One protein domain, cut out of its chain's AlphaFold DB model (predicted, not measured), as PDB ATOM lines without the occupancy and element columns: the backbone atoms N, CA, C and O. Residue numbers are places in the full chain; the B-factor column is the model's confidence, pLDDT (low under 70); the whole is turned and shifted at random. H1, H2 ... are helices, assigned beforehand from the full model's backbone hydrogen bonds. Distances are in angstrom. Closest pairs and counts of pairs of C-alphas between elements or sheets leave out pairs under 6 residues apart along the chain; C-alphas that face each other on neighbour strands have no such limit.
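What this domain is: This is residues 166 to 336 of the 418 residues of an uncharacterized protein of Botrytis elliptica (UniProt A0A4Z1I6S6). What shape would one see first? A single long helix, H3, runs along much of the length of an elongated model, and near one end of it H1 is the core of a cluster with H2 and the hairpin of H5 and H6 packed round it. Farther along, H4 folds back on H3, while the last helix, H7, lies at the cluster's edge, near H3. What is it made of? The printed part has 171 residues with seven named helices, H1 to H7 in chain order, and no named strand: all helix, mostly crossed. How compact is it? It is loose, with a radius of gyration of the C-alphas of 20.1 A and spans of 72 by 39 by 24 A.

How they stand to each other: What does the first helix meet? H1, residues 170 to 183, is the hub, touching four helices. Its residues 177 to 181 only just touch H2, residues 186 to 193, with 3 pairs of C-alphas within 8 A, the closest being Leu 180 and Leu 189 at 6.8 A. Its residues 170 to 174 touch residues 203 to 207 of H3, residues 197 to 234, about perpendicular at 85 degrees, with the closest C-alphas, of Asn 170 and Val 206, 7.2 A apart. What follows the long helix? H4, residues 241 to 251, touches residues 220 to 228 of H3 at a steep tilt of 47 degrees, opposite ways; the closest C-alphas, of Ala 224 and Ala 247, are 5.2 A apart. H5, residues 267 to 286, and H6, residues 297 to 312, form a helical hairpin at a shallow tilt of 8 degrees, with the closest C-alphas, of Leu 267 and Thr 311, 5.9 A apart. H1 touches both, the closest C-alphas being Ala 172 and Asp 269 at 5.8 A, and Glu 179 and Val 303 at 6.0 A. Where is the last helix? H7, residues 327 to 336, only just touches H2, with 3 pairs of C-alphas within 8 A, the closest being Phe 186 and Phe 327 at 6.2 A. How complete are the backbones? Every O i to N i+4 pair is within hydrogen-bond range in H2, H3, H4, H5 and H7, against 9 of 10 in H1 and 9 of 12 in H6.

Where its parts are: Where do the helices begin and end? C-alpha 170 opens H1 at (20.828, 44.513, -32.103), and C-alpha 336 closes H7 at (25.330, 63.168, -11.415). Which are longest? From first to last C-alpha, H3 measures 55.1 A, H5 29.1 A and H6 23.6 A.

The domain as a whole: How far does it reach? The two C-alphas farthest apart, of Asp 236 and Lys 288, are 72.2 A apart; residues 232 to 237, of which 232 to 234 belong to H3, and residues 286 to 291 stand free. Is the printed part continuous? It has no cut, and the links H4 to H5 and H6 to H7 are long, with 15 and 14 residues. Where is confidence low? Mean pLDDT of the printed part is 78.2, with residues 261 to 265, 285 to 294, 310 to 324 and 335 to 336 under 70.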
ATOM      1  N   ASP A 166      29.121  41.783 -28.212       86.38
ATOM      2  CA  ASP A 166      29.294  42.433 -29.515       86.38
ATOM      3  C   ASP A 166      28.828  41.561 -30.687       86.38
ATOM      4  O   ASP A 166      28.400  42.101 -31.705       86.38
ATOM      5  N   SER A 167      28.865  40.234 -30.527       85.44
ATOM      6  CA  SER A 167      28.399  39.277 -31.537       85.44
ATOM      7  C   SER A 167      26.875  39.138 -31.601       85.44
ATOM      8  O   SER A 167      26.357  38.585 -32.568       85.44
ATOM      9  N   LEU A 168      26.150  39.645 -30.599       85.50
ATOM     10  CA  LEU A 168      24.691  39.621 -30.600       85.50
ATOM     11  C   LEU A 168      24.139  40.632 -31.609       85.50
ATOM     12  O   LEU A 168      24.597  41.780 -31.680       85.50
ATOM     13  N   SER A 169      23.096  40.233 -32.338       85.38
ATOM     14  CA  SER A 169      22.334  41.172 -33.152       85.38
ATOM     15  C   SER A 169      21.686  42.238 -32.268       85.38
ATOM     16  O   SER A 169      21.409  42.038 -31.083       85.38
ATOM     17  N   ASN A 170      21.443  43.410 -32.836       86.06
ATOM     18  CA  ASN A 170      20.828  44.513 -32.103       86.06
ATOM     19  C   ASN A 170      19.420  44.158 -31.589       86.06
ATOM     20  O   ASN A 170      19.054  44.567 -30.489       86.06
ATOM     21  N   ALA A 171      18.670  43.331 -32.325       81.50
ATOM     22  CA  ALA A 171      17.388  42.807 -31.867       81.50
ATOM     23  C   ALA A 171      17.536  41.876 -30.656       81.50
ATOM     24  O   ALA A 171      16.808  42.021 -29.673       81.50
ATOM     25  N   ALA A 172      18.528  40.981 -30.679       83.88
ATOM     26  CA  ALA A 172      18.858  40.128 -29.542       83.88
ATOM     27  C   ALA A 172      19.304  40.933 -28.311       83.88
ATOM     28  O   ALA A 172      18.897  40.610 -27.195       83.88
ATOM     29  N   LYS A 173      20.084  42.008 -28.498       88.75
ATOM     30  CA  LYS A 173      20.490  42.925 -27.417       88.75
ATOM     31  C   LYS A 173      19.283  43.620 -26.786       88.75
ATOM     32  O   LYS A 173      19.151  43.614 -25.565       88.75
ATOM     33  N   LEU A 174      18.386  44.175 -27.606       86.25
ATOM     34  CA  LEU A 174      17.156  44.821 -27.139       86.25
ATOM     35  C   LEU A 174      16.250  43.842 -26.385       86.25
ATOM     36  O   LEU A 174      15.797  44.165 -25.291       86.25
ATOM     37  N   MET A 175      16.038  42.637 -26.923       86.06
ATOM     38  CA  MET A 175      15.283  41.572 -26.254       86.06
ATOM     39  C   MET A 175      15.907  41.210 -24.900       86.06
ATOM     40  O   MET A 175      15.213  41.189 -23.885       86.06
ATOM     41  N   LEU A 176      17.220  40.965 -24.869       88.50
ATOM     42  CA  LEU A 176      17.944  40.605 -23.650       88.50
ATOM     43  C   LEU A 176      17.794  41.685 -22.571       88.50
ATOM     44  O   LEU A 176      17.515  41.367 -21.416       88.50
ATOM     45  N   PHE A 177      17.953  42.959 -22.935       89.06
ATOM     46  CA  PHE A 177      17.844  44.067 -21.984       89.06
ATOM     47  C   PHE A 177      16.410  44.266 -21.512       89.06
ATOM     48  O   PHE A 177      16.171  44.494 -20.327       89.06
ATOM     49  N   HIS A 178      15.448  44.141 -22.419       86.69
ATOM     50  CA  HIS A 178      14.038  44.250 -22.090       86.69
ATOM     51  C   HIS A 178      13.604  43.172 -21.088       86.69
ATOM     52  O   HIS A 178      12.993  43.495 -20.073       86.69
ATOM     53  N   GLU A 179      13.992  41.913 -21.296       86.75
ATOM     54  CA  GLU A 179      13.632  40.834 -20.370       86.75
ATOM     55  C   GLU A 179      14.410  40.887 -19.049       86.75
ATOM     56  O   GLU A 179      13.846  40.657 -17.977       86.75
ATOM     57  N   LEU A 180      15.691  41.263 -19.072       87.94
ATOM     58  CA  LEU A 180      16.469  41.396 -17.840       87.94
ATOM     59  C   LEU A 180      16.017  42.579 -16.978       87.94
ATOM     60  O   LEU A 180      15.965  42.445 -15.758       87.94
ATOM     61  N   THR A 181      15.647  43.715 -17.572       87.25
ATOM     62  CA  THR A 181      15.181  44.890 -16.807       87.25
ATOM     63  C   THR A 181      13.823  44.678 -16.137       87.25
ATOM     64  O   THR A 181      13.507  45.354 -15.162       87.25
ATOM     65  N   LYS A 182      13.029  43.696 -16.584       86.56
ATOM     66  CA  LYS A 182      11.841  43.233 -15.843       86.56
ATOM     67  C   LYS A 182      12.213  42.483 -14.561       86.56
ATOM     68  O   LYS A 182      11.430  42.436 -13.615       86.56
ATOM     69  N   ALA A 183      13.396  41.871 -14.524       84.69
ATOM     70  CA  ALA A 183      13.876  41.073 -13.400       84.69
ATOM     71  C   ALA A 183      14.810  41.840 -12.447       84.69
ATOM     72  O   ALA A 183      14.913  41.470 -11.276       84.69
ATOM     73  N   MET A 184      15.507  42.876 -12.924       85.25
ATOM     74  CA  MET A 184      16.480  43.649 -12.148       85.25
ATOM     75  C   MET A 184      16.582  45.103 -12.622       85.25
ATOM     76  O   MET A 184      16.168  45.432 -13.724       85.25
ATOM     77  N   SER A 185      17.174  45.987 -11.812       86.69
ATOM     78  CA  SER A 185      17.415  47.373 -12.236       86.69
ATOM     79  C   SER A 185      18.455  47.454 -13.355       86.69
ATOM     80  O   SER A 185      19.355  46.614 -13.426       86.69
ATOM     81  N   PHE A 186      18.402  48.509 -14.176       87.06
ATOM     82  CA  PHE A 186      19.374  48.722 -15.255       87.06
ATOM     83  C   PHE A 186      20.824  48.709 -14.744       87.06
ATOM     84  O   PHE A 186      21.678  48.028 -15.295       87.06
ATOM     85  N   LYS A 187      21.095  49.362 -13.605       86.88
ATOM     86  CA  LYS A 187      22.416  49.327 -12.950       86.88
ATOM     87  C   LYS A 187      22.858  47.907 -12.571       86.88
ATOM     88  O   LYS A 187      24.030  47.552 -12.710       86.88
ATOM     89  N   GLY A 188      21.916  47.097 -12.086       84.38
ATOM     90  CA  GLY A 188      22.142  45.686 -11.795       84.38
ATOM     91  C   GLY A 188      22.452  44.890 -13.059       84.38
ATOM     92  O   GLY A 188      23.382  44.093 -13.046       84.38
ATOM     93  N   LEU A 189      21.741  45.162 -14.154       89.31
ATOM     94  CA  LEU A 189      21.968  44.552 -15.462       89.31
ATOM     95  C   LEU A 189      23.365  44.866 -16.006       89.31
ATOM     96  O   LEU A 189      24.069  43.941 -16.401       89.31
ATOM     97  N   VAL A 190      23.791  46.135 -15.975       88.06
ATOM     98  CA  VAL A 190      25.133  46.549 -16.427       88.06
ATOM     99  C   VAL A 190      26.223  45.788 -15.674       88.06
ATOM    100  O   VAL A 190      27.139  45.240 -16.283       88.06
ATOM    101  N   SER A 191      26.071  45.692 -14.351       85.38
ATOM    102  CA  SER A 191      27.004  44.961 -13.486       85.38
ATOM    103  C   SER A 191      26.945  43.446 -13.718       85.38
ATOM    104  O   SER A 191      27.958  42.754 -13.627       85.38
ATOM    105  N   TYR A 192      25.755  42.913 -14.001       85.62
ATOM    106  CA  TYR A 192      25.522  41.485 -14.189       85.62
ATOM    107  C   TYR A 192      26.108  40.970 -15.509       85.62
ATOM    108  O   TYR A 192      26.732  39.907 -15.522       85.62
ATOM    109  N   LEU A 193      25.937  41.738 -16.587       86.75
ATOM    110  CA  LEU A 193      26.445  41.431 -17.925       86.75
ATOM    111  C   LEU A 193      27.915  41.850 -18.137       86.75
ATOM    112  O   LEU A 193      28.481  41.498 -19.168       86.75
ATOM    113  N   ASP A 194      28.530  42.550 -17.173       85.62
ATOM    114  CA  ASP A 194      29.908  43.080 -17.241       85.62
ATOM    115  C   ASP A 194      30.120  43.962 -18.493       85.62
ATOM    116  O   ASP A 194      31.069  43.785 -19.260       85.62
ATOM    117  N   LEU A 195      29.170  44.878 -18.744       87.75
ATOM    118  CA  LEU A 195      29.161  45.721 -19.945       87.75
ATOM    119  C   LEU A 195      30.159  46.871 -19.843       87.75
ATOM    120  O   LEU A 195      30.272  47.538 -18.817       87.75
ATOM    121  N   THR A 196      30.823  47.154 -20.959       88.00
ATOM    122  CA  THR A 196      31.713  48.315 -21.095       88.00
ATOM    123  C   THR A 196      30.952  49.580 -21.498       88.00
ATOM    124  O   THR A 196      29.909  49.509 -22.148       88.00
ATOM    125  N   ASP A 197      31.522  50.754 -21.215       86.88
ATOM    126  CA  ASP A 197      30.939  52.047 -21.610       86.88
ATOM    127  C   ASP A 197      30.668  52.133 -23.120       86.88
ATOM    128  O   ASP A 197      29.632  52.638 -23.545       86.88
ATOM    129  N   LEU A 198      31.562  51.585 -23.950       87.75
ATOM    130  CA  LEU A 198      31.393  51.579 -25.406       87.75
ATOM    131  C   LEU A 198      30.183  50.737 -25.843       87.75
ATOM    132  O   LEU A 198      29.453  51.117 -26.757       87.75
ATOM    133  N   GLN A 199      29.957  49.605 -25.176       89.75
ATOM    134  CA  GLN A 199      28.813  48.727 -25.428       89.75
ATOM    135  C   GLN A 199      27.497  49.366 -24.986       89.75
ATOM    136  O   GLN A 199      26.480  49.194 -25.662       89.75
ATOM    137  N   LEU A 200      27.529  50.135 -23.895       88.88
ATOM    138  CA  LEU A 200      26.389  50.920 -23.431       88.88
ATOM    139  C   LEU A 200      26.063  52.072 -24.379       88.88
ATOM    140  O   LEU A 200      24.890  52.283 -24.664       88.88
ATOM    141  N   ILE A 201      27.069  52.772 -24.913       86.56
ATOM    142  CA  ILE A 201      26.864  53.832 -25.914       86.56
ATOM    143  C   ILE A 201      26.218  53.257 -27.179       86.56
ATOM    144  O   ILE A 201      25.219  53.788 -27.649       86.56
ATOM    145  N   ASN A 202      26.728  52.133 -27.692       87.56
ATOM    146  CA  ASN A 202      26.138  51.471 -28.859       87.56
ATOM    147  C   ASN A 202      24.679  51.053 -28.588       87.56
ATOM    148  O   ASN A 202      23.786  51.318 -29.390       87.56
ATOM    149  N   PHE A 203      24.414  50.471 -27.414       89.25
ATOM    150  CA  PHE A 203      23.048  50.154 -27.004       89.25
ATOM    151  C   PHE A 203      22.154  51.399 -26.940       89.25
ATOM    152  O   PHE A 203      21.013  51.344 -27.393       89.25
ATOM    153  N   ALA A 204      22.668  52.515 -26.415       87.06
ATOM    154  CA  ALA A 204      21.951  53.783 -26.315       87.06
ATOM    155  C   ALA A 204      21.457  54.253 -27.684       87.06
ATOM    156  O   ALA A 204      20.277  54.551 -27.844       87.06
ATOM    157  N   GLU A 205      22.347  54.267 -28.677       88.00
ATOM    158  CA  GLU A 205      22.037  54.703 -30.040       88.00
ATOM    159  C   GLU A 205      20.935  53.835 -30.668       88.00
ATOM    160  O   GLU A 205      19.966  54.342 -31.246       88.00
ATOM    161  N   VAL A 206      21.034  52.514 -30.498       87.69
ATOM    162  CA  VAL A 206      20.034  51.563 -31.000       87.69
ATOM    163  C   VAL A 206      18.696  51.739 -30.272       87.69
ATOM    164  O   VAL A 206      17.648  51.820 -30.906       87.69
ATOM    165  N   TYR A 207      18.707  51.849 -28.947       86.25
ATOM    166  CA  TYR A 207      17.486  51.997 -28.157       86.25
ATOM    167  C   TYR A 207      16.773  53.331 -28.417       86.25
ATOM    168  O   TYR A 207      15.545  53.375 -28.542       86.25
ATOM    169  N   GLU A 208      17.521  54.430 -28.528       85.50
ATOM    170  CA  GLU A 208      16.959  55.745 -28.829       85.50
ATOM    171  C   GLU A 208      16.376  55.811 -30.238       85.50
ATOM    172  O   GLU A 208      15.282  56.356 -30.402       85.50
ATOM    173  N   SER A 209      17.053  55.233 -31.234       85.94
ATOM    174  CA  SER A 209      16.548  55.203 -32.611       85.94
ATOM    175  C   SER A 209      15.231  54.425 -32.721       85.94
ATOM    176  O   SER A 209      14.269  54.943 -33.294       85.94
ATOM    177  N   GLU A 210      15.120  53.256 -32.082       83.69
ATOM    178  CA  GLU A 210      13.866  52.488 -32.040       83.69
ATOM    179  C   GLU A 210      12.769  53.200 -31.234       83.69
ATOM    180  O   GLU A 210      11.612  53.248 -31.654       83.69
ATOM    181  N   THR A 211      13.113  53.851 -30.119       82.31
ATOM    182  CA  THR A 211      12.140  54.636 -29.336       82.31
ATOM    183  C   THR A 211      11.598  55.828 -30.136       82.31
ATOM    184  O   THR A 211      10.414  56.165 -30.054       82.31
ATOM    185  N   GLN A 212      12.454  56.513 -30.898       84.06
ATOM    186  CA  GLN A 212      12.045  57.622 -31.761       84.06
ATOM    187  C   GLN A 212      11.189  57.136 -32.929       84.06
ATOM    188  O   GLN A 212      10.171  57.764 -33.233       84.06
ATOM    189  N   ARG A 213      11.564  56.006 -33.537       84.88
ATOM    190  CA  ARG A 213      10.770  55.337 -34.567       84.88
ATOM    191  C   ARG A 213       9.369  55.013 -34.053       84.88
ATOM    192  O   ARG A 213       8.404  55.379 -34.710       84.88
ATOM    193  N   ASP A 214       9.245  54.398 -32.880       81.69
ATOM    194  CA  ASP A 214       7.947  54.038 -32.297       81.69
ATOM    195  C   ASP A 214       7.060  55.273 -32.047       81.69
ATOM    196  O   ASP A 214       5.877  55.301 -32.394       81.69
ATOM    197  N   LYS A 215       7.641  56.361 -31.524       83.69
ATOM    198  CA  LYS A 215       6.928  57.644 -31.381       83.69
ATOM    199  C   LYS A 215       6.468  58.199 -32.731       83.69
ATOM    200  O   LYS A 215       5.366  58.751 -32.821       83.69
ATOM    201  N   LEU A 216       7.301  58.077 -33.764       86.69
ATOM    202  CA  LEU A 216       6.973  58.510 -35.119       86.69
ATOM    203  C   LEU A 216       5.848  57.655 -35.715       86.69
ATOM    204  O   LEU A 216       4.893  58.220 -36.235       86.69
ATOM    205  N   GLU A 217       5.901  56.333 -35.566       84.50
ATOM    206  CA  GLU A 217       4.868  55.390 -36.012       84.50
ATOM    207  C   GLU A 217       3.503  55.731 -35.410       84.50
ATOM    208  O   GLU A 217       2.522  55.874 -36.145       84.50
ATOM    209  N   ARG A 218       3.437  55.979 -34.093       83.31
ATOM    210  CA  ARG A 218       2.198  56.417 -33.427       83.31
ATOM    211  C   ARG A 218       1.676  57.734 -34.001       83.31
ATOM    212  O   ARG A 218       0.483  57.865 -34.266       83.31
ATOM    213  N   LYS A 219       2.560  58.713 -34.217       88.38
ATOM    214  CA  LYS A 219       2.184  60.022 -34.772       88.38
ATOM    215  C   LYS A 219       1.664  59.905 -36.205       88.38
ATOM    216  O   LYS A 219       0.649  60.511 -36.528       88.38
ATOM    217  N   LEU A 220       2.347  59.143 -37.056       87.38
ATOM    218  CA  LEU A 220       1.952  58.933 -38.447       87.38
ATOM    219  C   LEU A 220       0.642  58.146 -38.544       87.38
ATOM    220  O   LEU A 220      -0.207  58.481 -39.362       87.38
ATOM    221  N   THR A 221       0.435  57.171 -37.656       85.56
ATOM    222  CA  THR A 221      -0.824  56.418 -37.575       85.56
ATOM    223  C   THR A 221      -1.998  57.342 -37.249       85.56
ATOM    224  O   THR A 221      -3.042  57.256 -37.889       85.56
ATOM    225  N   LEU A 222      -1.823  58.298 -36.327       86.81
ATOM    226  CA  LEU A 222      -2.840  59.321 -36.056       86.81
ATOM    227  C   LEU A 222      -3.133  60.192 -37.286       86.81
ATOM    228  O   LEU A 222      -4.294  60.496 -37.551       86.81
ATOM    229  N   THR A 223      -2.111  60.566 -38.059       87.62
ATOM    230  CA  THR A 223      -2.292  61.303 -39.320       87.62
ATOM    231  C   THR A 223      -3.078  60.482 -40.346       87.62
ATOM    232  O   THR A 223      -3.999  61.007 -40.971       87.62
ATOM    233  N   ALA A 224      -2.775  59.187 -40.483       86.81
ATOM    234  CA  ALA A 224      -3.516  58.278 -41.357       86.81
ATOM    235  C   ALA A 224      -4.999  58.201 -40.953       86.81
ATOM    236  O   ALA A 224      -5.882  58.322 -41.802       86.81
ATOM    237  N   MET A 225      -5.287  58.100 -39.651       85.06
ATOM    238  CA  MET A 225      -6.662  58.115 -39.138       85.06
ATOM    239  C   MET A 225      -7.379  59.441 -39.417       85.06
ATOM    240  O   MET A 225      -8.530  59.432 -39.840       85.06
ATOM    241  N   GLN A 226      -6.703  60.580 -39.249       87.38
ATOM    242  CA  GLN A 226      -7.277  61.891 -39.578       87.38
ATOM    243  C   GLN A 226      -7.633  62.005 -41.061       87.38
ATOM    244  O   GLN A 226      -8.661  62.582 -41.405       87.38
ATOM    245  N   ARG A 227      -6.810  61.439 -41.950       85.00
ATOM    246  CA  ARG A 227      -7.100  61.403 -43.387       85.00
ATOM    247  C   ARG A 227      -8.343  60.566 -43.693       85.00
ATOM    248  O   ARG A 227      -9.179  61.003 -44.479       85.00
ATOM    249  N   LEU A 228      -8.495  59.414 -43.044       86.19
ATOM    250  CA  LEU A 228      -9.694  58.579 -43.179       86.19
ATOM    251  C   LEU A 228     -10.946  59.284 -42.636       86.19
ATOM    252  O   LEU A 228     -12.005  59.228 -43.259       86.19
ATOM    253  N   ASP A 229     -10.817  60.023 -41.533       86.31
ATOM    254  CA  ASP A 229     -11.895  60.862 -41.001       86.31
ATOM    255  C   ASP A 229     -12.296  61.986 -41.967       86.31
ATOM    256  O   ASP A 229     -13.479  62.324 -42.056       86.31
ATOM    257  N   VAL A 230     -11.337  62.575 -42.693       86.44
ATOM    258  CA  VAL A 230     -11.630  63.567 -43.738       86.44
ATOM    259  C   VAL A 230     -12.438  62.920 -44.854       86.44
ATOM    260  O   VAL A 230     -13.507  63.439 -45.152       86.44
ATOM    261  N   ILE A 231     -12.002  61.771 -45.385       82.44
ATOM    262  CA  ILE A 231     -12.727  61.024 -46.431       82.44
ATOM    263  C   ILE A 231     -14.174  60.772 -45.996       82.44
ATOM    264  O   ILE A 231     -15.110  61.120 -46.713       82.44
ATOM    265  N   ARG A 232     -14.365  60.270 -44.770       83.88
ATOM    266  CA  ARG A 232     -15.695  60.017 -44.206       83.88
ATOM    267  C   ARG A 232     -16.574  61.271 -44.159       83.88
ATOM    268  O   ARG A 232     -17.778  61.170 -44.352       83.88
ATOM    269  N   ARG A 233     -16.002  62.444 -43.869       85.44
ATOM    270  CA  ARG A 233     -16.751  63.708 -43.739       85.44
ATOM    271  C   ARG A 233     -16.978  64.427 -45.065       85.44
ATOM    272  O   ARG A 233     -17.982  65.119 -45.192       85.44
ATOM    273  N   THR A 234     -16.039  64.349 -46.005       84.00
ATOM    274  CA  THR A 234     -16.097  65.107 -47.264       84.00
ATOM    275  C   THR A 234     -16.775  64.339 -48.384       84.00
ATOM    276  O   THR A 234     -17.419  64.959 -49.224       84.00
ATOM    277  N   GLU A 235     -16.621  63.017 -48.412       81.12
ATOM    278  CA  GLU A 235     -17.152  62.153 -49.474       81.12
ATOM    279  C   GLU A 235     -18.429  61.414 -49.043       81.12
ATOM    280  O   GLU A 235     -19.015  60.715 -49.861       81.12
ATOM    281  N   ASP A 236     -18.848  61.570 -47.778       76.94
ATOM    282  CA  ASP A 236     -20.038  60.950 -47.160       76.94
ATOM    283  C   ASP A 236     -20.183  59.447 -47.472       76.94
ATOM    284  O   ASP A 236     -21.276  58.917 -47.659       76.94
ATOM    285  N   ARG A 237     -19.043  58.749 -47.556       80.75
ATOM    286  CA  ARG A 237     -18.962  57.315 -47.857       80.75
ATOM    287  C   ARG A 237     -18.301  56.537 -46.728       80.75
ATOM    288  O   ARG A 237     -17.515  57.076 -45.944       80.75
ATOM    289  N   LEU A 238     -18.610  55.242 -46.662       81.81
ATOM    290  CA  LEU A 238     -17.968  54.318 -45.732       81.81
ATOM    291  C   LEU A 238     -16.481  54.157 -46.079       81.81
ATOM    292  O   LEU A 238     -16.106  54.074 -47.249       81.81
ATOM    293  N   ILE A 239     -15.645  54.118 -45.040       85.00
ATOM    294  CA  ILE A 239     -14.214  53.834 -45.169       85.00
ATOM    295  C   ILE A 239     -14.067  52.351 -45.497       85.00
ATOM    296  O   ILE A 239     -14.583  51.508 -44.762       85.00
ATOM    297  N   THR A 240     -13.354  52.050 -46.577       85.69
ATOM    298  CA  THR A 240     -13.077  50.673 -46.991       85.69
ATOM    299  C   THR A 240     -11.731  50.182 -46.457       85.69
ATOM    300  O   THR A 240     -10.885  50.978 -46.032       85.69
ATOM    301  N   VAL A 241     -11.510  48.865 -46.493       83.81
ATOM    302  CA  VAL A 241     -10.192  48.270 -46.217       83.81
ATOM    303  C   VAL A 241      -9.118  48.875 -47.124       83.81
ATOM    304  O   VAL A 241      -8.022  49.176 -46.661       83.81
ATOM    305  N   GLU A 242      -9.440  49.113 -48.392       84.56
ATOM    306  CA  GLU A 242      -8.520  49.662 -49.383       84.56
ATOM    307  C   GLU A 242      -8.121  51.109 -49.055       84.56
ATOM    308  O   GLU A 242      -6.944  51.456 -49.150       84.56
ATOM    309  N   ASP A 243      -9.066  51.947 -48.606       82.75
ATOM    310  CA  ASP A 243      -8.754  53.309 -48.145       82.75
ATOM    311  C   ASP A 243      -7.839  53.280 -46.913       82.75
ATOM    312  O   ASP A 243      -6.903  54.075 -46.803       82.75
ATOM    313  N   PHE A 244      -8.102  52.353 -45.988       82.69
ATOM    314  CA  PHE A 244      -7.301  52.169 -44.782       82.69
ATOM    315  C   PHE A 244      -5.869  51.734 -45.113       82.69
ATOM    316  O   PHE A 244      -4.916  52.318 -44.599       82.69
ATOM    317  N   GLU A 245      -5.702  50.759 -46.006       82.06
ATOM    318  CA  GLU A 245      -4.385  50.299 -46.451       82.06
ATOM    319  C   GLU A 245      -3.614  51.380 -47.206       82.06
ATOM    320  O   GLU A 245      -2.429  51.580 -46.939       82.06
ATOM    321  N   LEU A 246      -4.283  52.127 -48.089       82.94
ATOM    322  CA  LEU A 246      -3.666  53.229 -48.822       82.94
ATOM    323  C   LEU A 246      -3.194  54.338 -47.870       82.94
ATOM    324  O   LEU A 246      -2.068  54.823 -47.988       82.94
ATOM    325  N   ALA A 247      -4.027  54.719 -46.896       84.00
ATOM    326  CA  ALA A 247      -3.671  55.735 -45.910       84.00
ATOM    327  C   ALA A 247      -2.470  55.303 -45.059       84.00
ATOM    328  O   ALA A 247      -1.586  56.114 -44.791       84.00
ATOM    329  N   LEU A 248      -2.404  54.033 -44.659       84.19
ATOM    330  CA  LEU A 248      -1.267  53.506 -43.908       84.19
ATOM    331  C   LEU A 248       0.006  53.436 -44.750       84.19
ATOM    332  O   LEU A 248       1.065  53.839 -44.271       84.19
ATOM    333  N   LEU A 249      -0.089  52.990 -46.000       81.88
ATOM    334  CA  LEU A 249       1.057  52.919 -46.897       81.88
ATOM    335  C   LEU A 249       1.663  54.314 -47.130       81.88
ATOM    336  O   LEU A 249       2.867  54.528 -46.968       81.88
ATOM    337  N   GLU A 250       0.821  55.287 -47.477       83.62
ATOM    338  CA  GLU A 250       1.252  56.643 -47.827       83.62
ATOM    339  C   GLU A 250       1.681  57.483 -46.617       83.62
ATOM    340  O   GLU A 250       2.579  58.318 -46.735       83.62
ATOM    341  N   GLU A 251       1.050  57.306 -45.456       85.50
ATOM    342  CA  GLU A 251       1.347  58.135 -44.284       85.50
ATOM    343  C   GLU A 251       2.319  57.482 -43.312       85.50
ATOM    344  O   GLU A 251       3.100  58.195 -42.686       85.50
ATOM    345  N   VAL A 252       2.290  56.159 -43.168       82.00
ATOM    346  CA  VAL A 252       3.078  55.448 -42.157       82.00
ATOM    347  C   VAL A 252       4.248  54.734 -42.808       82.00
ATOM    348  O   VAL A 252       5.400  55.059 -42.529       82.00
ATOM    349  N   ASP A 253       3.967  53.808 -43.715       78.88
ATOM    350  CA  ASP A 253       4.963  52.841 -44.162       78.88
ATOM    351  C   ASP A 253       6.056  53.536 -44.993       78.88
ATOM    352  O   ASP A 253       7.239  53.381 -44.716       78.88
ATOM    353  N   THR A 254       5.696  54.425 -45.920       81.25
ATOM    354  CA  THR A 254       6.682  55.182 -46.724       81.25
ATOM    355  C   THR A 254       7.517  56.200 -45.938       81.25
ATOM    356  O   THR A 254       8.555  56.646 -46.430       81.25
ATOM    357  N   LYS A 255       7.075  56.606 -44.741       85.00
ATOM    358  CA  LYS A 255       7.714  57.666 -43.938       85.00
ATOM    359  C   LYS A 255       8.468  57.128 -42.725       85.00
ATOM    360  O   LYS A 255       9.199  57.886 -42.084       85.00
ATOM    361  N   LEU A 256       8.297  55.849 -42.395       81.88
ATOM    362  CA  LEU A 256       9.046  55.202 -41.330       81.88
ATOM    363  C   LEU A 256      10.453  54.823 -41.812       81.88
ATOM    364  O   LEU A 256      10.609  54.364 -42.942       81.88
ATOM    365  N   PRO A 257      11.486  54.985 -40.961       79.75
ATOM    366  CA  PRO A 257      12.823  54.481 -41.267       79.75
ATOM    367  C   PRO A 257      12.826  52.942 -41.378       79.75
ATOM    368  O   PRO A 257      11.780  52.290 -41.333       79.75
ATOM    369  N   GLU A 258      13.986  52.304 -41.485       77.75
ATOM    370  CA  GLU A 258      14.106  50.848 -41.301       77.75
ATOM    371  C   GLU A 258      14.198  50.520 -39.799       77.75
ATOM    372  O   GLU A 258      14.637  51.365 -39.016       77.75
ATOM    373  N   THR A 259      13.692  49.363 -39.365       76.06
ATOM    374  CA  THR A 259      13.797  48.925 -37.959       76.06
ATOM    375  C   THR A 259      14.841  47.843 -37.838       76.06
ATOM    376  O   THR A 259      14.990  46.983 -38.702       76.06
ATOM    377  N   VAL A 260      15.532  47.877 -36.715       72.06
ATOM    378  CA  VAL A 260      16.485  46.867 -36.304       72.06
ATOM    379  C   VAL A 260      15.778  45.668 -35.659       72.06
ATOM    380  O   VAL A 260      16.347  44.584 -35.576       72.06
ATOM    381  N   LEU A 261      14.517  45.833 -35.250       69.62
ATOM    382  CA  LEU A 261      13.643  44.790 -34.713       69.62
ATOM    383  C   LEU A 261      12.838  44.086 -35.811       69.62
ATOM    384  O   LEU A 261      11.628  43.894 -35.667       69.62
ATOM    385  N   ALA A 262      13.490  43.716 -36.916       55.31
ATOM    386  CA  ALA A 262      12.846  42.922 -37.958       55.31
ATOM    387  C   ALA A 262      12.157  41.701 -37.316       55.31
ATOM    388  O   ALA A 262      12.781  40.933 -36.584       55.31
ATOM    389  N   SER A 263      10.845  41.588 -37.520       53.28
ATOM    390  CA  SER A 263      10.023  40.521 -36.949       53.28
ATOM    391  C   SER A 263       9.877  39.391 -37.968       53.28
ATOM    392  O   SER A 263       9.473  39.679 -39.097       53.28
ATOM    393  N   PRO A 264      10.096  38.120 -37.585       60.09
ATOM    394  CA  PRO A 264      10.605  37.649 -36.290       60.09
ATOM    395  C   PRO A 264      12.116  37.864 -36.110       60.09
ATOM    396  O   PRO A 264      12.873  37.835 -37.078       60.09
ATOM    397  N   ILE A 265      12.561  37.969 -34.850       67.06
ATOM    398  CA  ILE A 265      13.989  37.851 -34.517       67.06
ATOM    399  C   ILE A 265      14.444  36.431 -34.893       67.06
ATOM    400  O   ILE A 265      13.774  35.472 -34.492       67.06
ATOM    401  N   PRO A 266      15.560  36.260 -35.623       71.19
ATOM    402  CA  PRO A 266      16.056  34.939 -35.987       71.19
ATOM    403  C   PRO A 266      16.257  34.035 -34.764       71.19
ATOM    404  O   PRO A 266      16.786  34.460 -33.736       71.19
ATOM    405  N   LEU A 267      15.885  32.757 -34.883       71.19
ATOM    406  CA  LEU A 267      16.048  31.778 -33.799       71.19
ATOM    407  C   LEU A 267      17.499  31.675 -33.331       71.19
ATOM    408  O   LEU A 267      17.756  31.585 -32.131       71.19
ATOM    409  N   LEU A 268      18.439  31.740 -34.275       74.31
ATOM    410  CA  LEU A 268      19.872  31.740 -34.006       74.31
ATOM    411  C   LEU A 268      20.283  32.901 -33.089       74.31
ATOM    412  O   LEU A 268      21.021  32.699 -32.128       74.31
ATOM    413  N   ASP A 269      19.752  34.098 -33.333       78.62
ATOM    414  CA  ASP A 269      20.037  35.290 -32.530       78.62
ATOM    415  C   ASP A 269      19.488  35.160 -31.103       78.62
ATOM    416  O   ASP A 269      20.150  35.551 -30.137       78.62
ATOM    417  N   ILE A 270      18.303  34.560 -30.955       76.38
ATOM    418  CA  ILE A 270      17.705  34.268 -29.646       76.38
ATOM    419  C   ILE A 270      18.548  33.229 -28.896       76.38
ATOM    420  O   ILE A 270      18.857  33.417 -27.717       76.38
ATOM    421  N   GLY A 271      18.967  32.160 -29.579       75.56
ATOM    422  CA  GLY A 271      19.858  31.138 -29.029       75.56
ATOM    423  C   GLY A 271      21.187  31.722 -28.552       75.56
ATOM    424  O   GLY A 271      21.620  31.441 -27.434       75.56
ATOM    425  N   ASN A 272      21.785  32.612 -29.348       81.56
ATOM    426  CA  ASN A 272      23.016  33.313 -28.989       81.56
ATOM    427  C   ASN A 272      22.832  34.187 -27.741       81.56
ATOM    428  O   ASN A 272      23.668  34.160 -26.838       81.56
ATOM    429  N   ALA A 273      21.720  34.917 -27.634       85.50
ATOM    430  CA  ALA A 273      21.429  35.729 -26.452       85.50
ATOM    431  C   ALA A 273      21.262  34.879 -25.180       85.50
ATOM    432  O   ALA A 273      21.768  35.245 -24.118       85.50
ATOM    433  N   ILE A 274      20.591  33.727 -25.283       84.62
ATOM    434  CA  ILE A 274      20.422  32.781 -24.169       84.62
ATOM    435  C   ILE A 274      21.776  32.190 -23.751       84.62
ATOM    436  O   ILE A 274      22.093  32.167 -22.561       84.62
ATOM    437  N   ALA A 275      22.597  31.758 -24.712       80.56
ATOM    438  CA  ALA A 275      23.929  31.218 -24.446       80.56
ATOM    439  C   ALA A 275      24.850  32.257 -23.780       80.56
ATOM    440  O   ALA A 275      25.569  31.940 -22.825       80.56
ATOM    441  N   PHE A 276      24.789  33.518 -24.224       86.19
ATOM    442  CA  PHE A 276      25.486  34.628 -23.571       86.19
ATOM    443  C   PHE A 276      25.014  34.808 -22.121       86.19
ATOM    444  O   PHE A 276      25.835  34.817 -21.203       86.19
ATOM    445  N   LEU A 277      23.698  34.850 -21.889       86.50
ATOM    446  CA  LEU A 277      23.118  35.000 -20.552       86.50
ATOM    447  C   LEU A 277      23.548  33.879 -19.590       86.50
ATOM    448  O   LEU A 277      23.896  34.143 -18.434       86.50
ATOM    449  N   GLN A 278      23.555  32.631 -20.061       83.56
ATOM    450  CA  GLN A 278      24.017  31.473 -19.290       83.56
ATOM    451  C   GLN A 278      25.514  31.562 -18.959       83.56
ATOM    452  O   GLN A 278      25.928  31.214 -17.850       83.56
ATOM    453  N   THR A 279      26.323  32.086 -19.884       82.94
ATOM    454  CA  THR A 279      27.757  32.327 -19.668       82.94
ATOM    455  C   THR A 279      27.987  33.395 -18.599       82.94
ATOM    456  O   THR A 279      28.799  33.193 -17.691       82.94
ATOM    457  N   CYS A 280      27.228  34.496 -18.639       82.69
ATOM    458  CA  CYS A 280      27.255  35.526 -17.600       82.69
ATOM    459  C   CYS A 280      26.888  34.938 -16.231       82.69
ATOM    460  O   CYS A 280      27.621  35.143 -15.265       82.69
ATOM    461  N   TYR A 281      25.820  34.138 -16.153       82.38
ATOM    462  CA  TYR A 281      25.425  33.464 -14.913       82.38
ATOM    463  C   TYR A 281      26.540  32.562 -14.352       82.38
ATOM    464  O   TYR A 281      26.871  32.639 -13.167       82.38
ATOM    465  N   GLY A 282      27.164  31.740 -15.205       76.62
ATOM    466  CA  GLY A 282      28.279  30.873 -14.812       76.62
ATOM    467  C   GLY A 282      29.495  31.653 -14.298       76.62
ATOM    468  O   GLY A 282      30.103  31.269 -13.298       76.62
ATOM    469  N   SER A 283      29.811  32.790 -14.927       77.25
ATOM    470  CA  SER A 283      30.881  33.696 -14.487       77.25
ATOM    471  C   SER A 283      30.588  34.317 -13.113       77.25
ATOM    472  O   SER A 283      31.465  34.359 -12.245       77.25
ATOM    473  N   GLN A 284      29.338  34.721 -12.867       71.19
ATOM    474  CA  GLN A 284      28.912  35.298 -11.586       71.19
ATOM    475  C   GLN A 284      28.971  34.290 -10.434       71.19
ATOM    476  O   GLN A 284      29.333  34.660  -9.323       71.19
ATOM    477  N   MET A 285      28.689  33.008 -10.692       63.72
ATOM    478  CA  MET A 285      28.824  31.946  -9.684       63.72
ATOM    479  C   MET A 285      30.284  31.629  -9.324       63.72
ATOM    480  O   MET A 285      30.554  31.092  -8.251       63.72
ATOM    481  N   SER A 286      31.231  31.975 -10.201       58.81
ATOM    482  CA  SER A 286      32.673  31.824  -9.968       58.81
ATOM    483  C   SER A 286      33.282  33.021  -9.215       58.81
ATOM    484  O   SER A 286      34.255  32.870  -8.468       58.81
ATOM    485  N   ARG A 287      32.704  34.225  -9.353       59.12
ATOM    486  CA  ARG A 287      33.100  35.416  -8.581       59.12
ATOM    487  C   ARG A 287      32.499  35.359  -7.167       59.12
ATOM    488  O   ARG A 287      31.349  34.991  -6.967       59.12
ATOM    489  N   LYS A 288      33.281  35.745  -6.147       51.38
ATOM    490  CA  LYS A 288      32.762  35.916  -4.773       51.38
ATOM    491  C   LYS A 288      31.562  36.873  -4.801       51.38
ATOM    492  O   LYS A 288      31.649  37.875  -5.511       51.38
ATOM    493  N   PRO A 289      30.496  36.626  -4.019       51.41
ATOM    494  CA  PRO A 289      29.283  37.427  -4.086       51.41
ATOM    495  C   PRO A 289      29.572  38.845  -3.588       51.41
ATOM    496  O   PRO A 289      29.579  39.106  -2.387       51.41
ATOM    497  N   SER A 290      29.836  39.781  -4.500       47.25
ATOM    498  CA  SER A 290      29.736  41.198  -4.178       47.25
ATOM    499  C   SER A 290      28.254  41.528  -4.121       47.25
ATOM    500  O   SER A 290      27.522  41.320  -5.088       47.25
ATOM    501  N   HIS A 291      27.811  41.985  -2.955       47.41
ATOM    502  CA  HIS A 291      26.438  42.385  -2.704       47.41
ATOM    503  C   HIS A 291      25.932  43.331  -3.803       47.41
ATOM    504  O   HIS A 291      26.598  44.318  -4.108       47.41
ATOM    505  N   ASN A 292      24.738  43.022  -4.324       49.62
ATOM    506  CA  ASN A 292      23.934  43.763  -5.311       49.62
ATOM    507  C   ASN A 292      24.080  43.267  -6.763       49.62
ATOM    508  O   ASN A 292      24.782  43.874  -7.562       49.62
ATOM    509  N   GLY A 293      23.350  42.202  -7.128       55.00
ATOM    510  CA  GLY A 293      23.081  41.909  -8.548       55.00
ATOM    511  C   GLY A 293      22.964  40.443  -8.967       55.00
ATOM    512  O   GLY A 293      22.741  40.184 -10.144       55.00
ATOM    513  N   ILE A 294      23.104  39.469  -8.063       66.56
ATOM    514  CA  ILE A 294      23.057  38.052  -8.454       66.56
ATOM    515  C   ILE A 294      21.603  37.624  -8.690       66.56
ATOM    516  O   ILE A 294      20.811  37.546  -7.750       66.56
ATOM    517  N   LEU A 295      21.263  37.327  -9.946       75.38
ATOM    518  CA  LEU A 295      20.017  36.647 -10.294       75.38
ATOM    519  C   LEU A 295      20.078  35.186  -9.833       75.38
ATOM    520  O   LEU A 295      21.093  34.509  -9.999       75.38
ATOM    521  N   SER A 296      18.985  34.679  -9.261       81.44
ATOM    522  CA  SER A 296      18.866  33.249  -8.960       81.44
ATOM    523  C   SER A 296      18.719  32.443 -10.255       81.44
ATOM    524  O   SER A 296      18.156  32.939 -11.232       81.44
ATOM    525  N   LEU A 297      19.145  31.171 -10.257       80.88
ATOM    526  CA  LEU A 297      18.964  30.274 -11.411       80.88
ATOM    527  C   LEU A 297      17.503  30.221 -11.878       80.88
ATOM    528  O   LEU A 297      17.224  30.219 -13.071       80.88
ATOM    529  N   SER A 298      16.565  30.220 -10.924       83.50
ATOM    530  CA  SER A 298      15.132  30.233 -11.217       83.50
ATOM    531  C   SER A 298      14.722  31.476 -12.003       83.50
ATOM    532  O   SER A 298      13.920  31.358 -12.924       83.50
ATOM    533  N   LYS A 299      15.270  32.653 -11.668       85.56
ATOM    534  CA  LYS A 299      14.949  33.903 -12.363       85.56
ATOM    535  C   LYS A 299      15.610  33.971 -13.738       85.56
ATOM    536  O   LYS A 299      14.985  34.438 -14.681       85.56
ATOM    537  N   VAL A 300      16.828  33.444 -13.873       83.75
ATOM    538  CA  VAL A 300      17.490  33.304 -15.181       83.75
ATOM    539  C   VAL A 300      16.687  32.378 -16.096       83.75
ATOM    540  O   VAL A 300      16.443  32.729 -17.243       83.75
ATOM    541  N   ASN A 301      16.202  31.243 -15.590       83.25
ATOM    542  CA  ASN A 301      15.356  30.336 -16.370       83.25
ATOM    543  C   ASN A 301      13.998  30.955 -16.735       83.25
ATOM    544  O   ASN A 301      13.493  30.701 -17.824       83.25
ATOM    545  N   GLU A 302      13.414  31.783 -15.864       86.81
ATOM    546  CA  GLU A 302      12.210  32.561 -16.185       86.81
ATOM    547  C   GLU A 302      12.473  33.534 -17.342       86.81
ATOM    548  O   GLU A 302      11.744  33.511 -18.327       86.81
ATOM    549  N   VAL A 303      13.566  34.305 -17.276       85.31
ATOM    550  CA  VAL A 303      13.995  35.214 -18.353       85.31
ATOM    551  C   VAL A 303      14.240  34.451 -19.656       85.31
ATOM    552  O   VAL A 303      13.762  34.867 -20.705       85.31
ATOM    553  N   ILE A 304      14.916  33.300 -19.607       83.69
ATOM    554  CA  ILE A 304      15.130  32.445 -20.785       83.69
ATOM    555  C   ILE A 304      13.794  31.975 -21.364       83.69
ATOM    556  O   ILE A 304      13.627  31.967 -22.581       83.69
ATOM    557  N   ASN A 305      12.829  31.601 -20.523       83.69
ATOM    558  CA  ASN A 305      11.506  31.190 -20.985       83.69
ATOM    559  C   ASN A 305      10.738  32.339 -21.645       83.69
ATOM    560  O   ASN A 305      10.069  32.099 -22.648       83.69
ATOM    561  N   GLU A 306      10.853  33.569 -21.140       82.88
ATOM    562  CA  GLU A 306      10.283  34.753 -21.794       82.88
ATOM    563  C   GLU A 306      10.998  35.068 -23.115       82.88
ATOM    564  O   GLU A 306      10.335  35.208 -24.139       82.88
ATOM    565  N   MET A 307      12.335  35.048 -23.152       79.56
ATOM    566  CA  MET A 307      13.118  35.200 -24.388       79.56
ATOM    567  C   MET A 307      12.749  34.131 -25.427       79.56
ATOM    568  O   MET A 307      12.616  34.425 -26.611       79.56
ATOM    569  N   ARG A 308      12.488  32.889 -24.997       73.00
ATOM    570  CA  ARG A 308      11.988  31.822 -25.875       73.00
ATOM    571  C   ARG A 308      10.625  32.167 -26.478       73.00
ATOM    572  O   ARG A 308      10.339  31.689 -27.567       73.00
ATOM    573  N   LYS A 309       9.781  33.009 -25.873       73.25
ATOM    574  CA  LYS A 309       8.509  33.424 -26.503       73.25
ATOM    575  C   LYS A 309       8.722  34.299 -27.734       73.25
ATOM    576  O   LYS A 309       7.902  34.235 -28.646       73.25
ATOM    577  N   TYR A 310       9.858  34.993 -27.824       65.88
ATOM    578  CA  TYR A 310      10.254  35.719 -29.030       65.88
ATOM    579  C   TYR A 310      10.544  34.776 -30.211       65.88
ATOM    580  O   TYR A 310      10.605  35.210 -31.350       65.88
ATOM    581  N   THR A 311      10.672  33.464 -30.001       55.62
ATOM    582  CA  THR A 311      10.822  32.508 -31.111       55.62
ATOM    583  C   THR A 311       9.507  32.179 -31.814       55.62
ATOM    584  O   THR A 311       9.496  31.856 -32.998       55.62
ATOM    585  N   LYS A 312       8.372  32.312 -31.115       51.03
ATOM    586  CA  LYS A 312       7.022  32.057 -31.649       51.03
ATOM    587  C   LYS A 312       6.493  33.230 -32.492       51.03
ATOM    588  O   LYS A 312       5.290  33.338 -32.730       51.03
ATOM    589  N   LEU A 313       7.378  34.132 -32.927       45.41
ATOM    590  CA  LEU A 313       7.090  35.475 -33.445       45.41
ATOM    591  C   LEU A 313       6.583  35.522 -34.897       45.41
ATOM    592  O   LEU A 313       6.927  36.410 -35.671       45.41
ATOM    593  N   GLY A 314       5.698  34.602 -35.262       37.09
ATOM    594  CA  GLY A 314       4.877  34.778 -36.456       37.09
ATOM    595  C   GLY A 314       3.700  35.735 -36.240       37.09
ATOM    596  O   GLY A 314       3.280  36.387 -37.193       37.09
ATOM    597  N   VAL A 315       3.113  35.811 -35.027       40.22
ATOM    598  CA  VAL A 315       1.740  36.356 -34.926       40.22
ATOM    599  C   VAL A 315       1.430  37.317 -33.764       40.22
ATOM    600  O   VAL A 315       0.635  38.213 -34.032       40.22
ATOM    601  N   THR A 316       1.996  37.227 -32.546       42.00
ATOM    602  CA  THR A 316       1.387  37.953 -31.391       42.00
ATOM    603  C   THR A 316       2.311  38.351 -30.217       42.00
ATOM    604  O   THR A 316       1.938  38.162 -29.056       42.00
ATOM    605  N   PHE A 317       3.545  38.818 -30.437       46.84
ATOM    606  CA  PHE A 317       4.328  39.367 -29.314       46.84
ATOM    607  C   PHE A 317       4.829  40.770 -29.629       46.84
ATOM    608  O   PHE A 317       5.521  40.999 -30.621       46.84
ATOM    609  N   ASP A 318       4.449  41.711 -28.775       54.31
ATOM    610  CA  ASP A 318       4.755  43.125 -28.905       54.31
ATOM    611  C   ASP A 318       5.959  43.454 -28.035       54.31
ATOM    612  O   ASP A 318       5.973  43.171 -26.839       54.31
ATOM    613  N   PHE A 319       6.979  44.088 -28.617       59.06
ATOM    614  CA  PHE A 319       7.982  44.751 -27.787       59.06
ATOM    615  C   PHE A 319       7.285  45.830 -26.950       59.06
ATOM    616  O   PHE A 319       6.733  46.798 -27.480       59.06
ATOM    617  N   ASP A 320       7.296  45.694 -25.635       60.84
ATOM    618  CA  ASP A 320       6.693  46.708 -24.790       60.84
ATOM    619  C   ASP A 320       7.672  47.872 -24.582       60.84
ATOM    620  O   ASP A 320       8.414  47.926 -23.611       60.84
ATOM    621  N   PHE A 321       7.685  48.837 -25.499       61.34
ATOM    622  CA  PHE A 321       8.443  50.082 -25.306       61.34
ATOM    623  C   PHE A 321       7.769  51.054 -24.327       61.34
ATOM    624  O   PHE A 321       8.254  52.170 -24.142       61.34
ATOM    625  N   THR A 322       6.632  50.683 -23.725       59.31
ATOM    626  CA  THR A 322       6.084  51.421 -22.580       59.31
ATOM    627  C   THR A 322       6.772  51.022 -21.278       59.31
ATOM    628  O   THR A 322       6.816  51.833 -20.354       59.31
ATOM    629  N   HIS A 323       7.381  49.831 -21.230       67.00
ATOM    630  CA  HIS A 323       8.277  49.431 -20.151       67.00
ATOM    631  C   HIS A 323       9.536  50.296 -20.175       67.00
ATOM    632  O   HIS A 323      10.368  50.223 -21.084       67.00
ATOM    633  N   GLU A 324       9.678  51.131 -19.154       68.06
ATOM    634  CA  GLU A 324      10.859  51.956 -18.971       68.06
ATOM    635  C   GLU A 324      12.016  51.072 -18.496       68.06
ATOM    636  O   GLU A 324      12.004  50.534 -17.391       68.06
ATOM    637  N   LEU A 325      13.040  50.911 -19.342       77.31
ATOM    638  CA  LEU A 325      14.210  50.078 -19.035       77.31
ATOM    639  C   LEU A 325      14.997  50.543 -17.793       77.31
ATOM    640  O   LEU A 325      15.912  49.844 -17.366       77.31
ATOM    641  N   GLY A 326      14.717  51.728 -17.240       71.69
ATOM    642  CA  GLY A 326      15.567  52.370 -16.237       71.69
ATOM    643  C   GLY A 326      16.827  53.014 -16.838       71.69
ATOM    644  O   GLY A 326      17.773  53.337 -16.118       71.69
ATOM    645  N   PHE A 327      16.903  53.099 -18.175       78.75
ATOM    646  CA  PHE A 327      18.107  53.520 -18.894       78.75
ATOM    647  C   PHE A 327      18.374  55.024 -18.760       78.75
ATOM    648  O   PHE A 327      19.524  55.429 -18.597       78.75
ATOM    649  N   ARG A 328      17.322  55.856 -18.791       75.62
ATOM    650  CA  ARG A 328      17.462  57.313 -18.639       75.62
ATOM    651  C   ARG A 328      17.888  57.665 -17.222       75.62
ATOM    652  O   ARG A 328      18.838  58.420 -17.062       75.62
ATOM    653  N   GLU A 329      17.269  57.048 -16.218       79.00
ATOM    654  CA  GLU A 329      17.640  57.246 -14.816       79.00
ATOM    655  C   GLU A 329      19.060  56.745 -14.538       79.00
ATOM    656  O   GLU A 329      19.783  57.342 -13.743       79.00
ATOM    657  N   TYR A 330      19.492  55.671 -15.211       80.25
ATOM    658  CA  TYR A 330      20.878  55.216 -15.143       80.25
ATOM    659  C   TYR A 330      21.846  56.269 -15.692       80.25
ATOM    660  O   TYR A 330      22.788  56.625 -14.984       80.25
ATOM    661  N   ILE A 331      21.594  56.804 -16.896       77.81
ATOM    662  CA  ILE A 331      22.423  57.870 -17.480       77.81
ATOM    663  C   ILE A 331      22.467  59.081 -16.546       77.81
ATOM    664  O   ILE A 331      23.558  59.544 -16.229       77.81
ATOM    665  N   GLU A 332      21.316  59.558 -16.069       76.50
ATOM    666  CA  GLU A 332      21.233  60.708 -15.162       76.50
ATOM    667  C   GLU A 332      22.037  60.460 -13.879       76.50
ATOM    668  O   GLU A 332      22.873  61.281 -13.502       76.50
ATOM    669  N   SER A 333      21.890  59.279 -13.271       76.19
ATOM    670  CA  SER A 333      22.627  58.914 -12.059       76.19
ATOM    671  C   SER A 333      24.142  58.825 -12.270       76.19
ATOM    672  O   SER A 333      24.901  59.239 -11.396       76.19
ATOM    673  N   GLU A 334      24.605  58.335 -13.421       74.56
ATOM    674  CA  GLU A 334      26.032  58.301 -13.757       74.56
ATOM    675  C   GLU A 334      26.558  59.705 -14.088       74.56
ATOM    676  O   GLU A 334      27.664  60.058 -13.678       74.56
ATOM    677  N   THR A 335      25.761  60.556 -14.743       67.31
ATOM    678  CA  THR A 335      26.133  61.957 -14.984       67.31
ATOM    679  C   THR A 335      26.171  62.786 -13.706       67.31
ATOM    680  O   THR A 335      27.049  63.633 -13.581       67.31
ATOM    681  N   ASP A 336      25.304  62.518 -12.730       65.31
ATOM    682  CA  ASP A 336      25.330  63.168 -11.415       65.31
ATOM    683  C   ASP A 336      26.536  62.705 -10.584       65.31
ATOM    684  O   ASP A 336      27.176  63.505  -9.895       65.31
TER     685      ASP A 336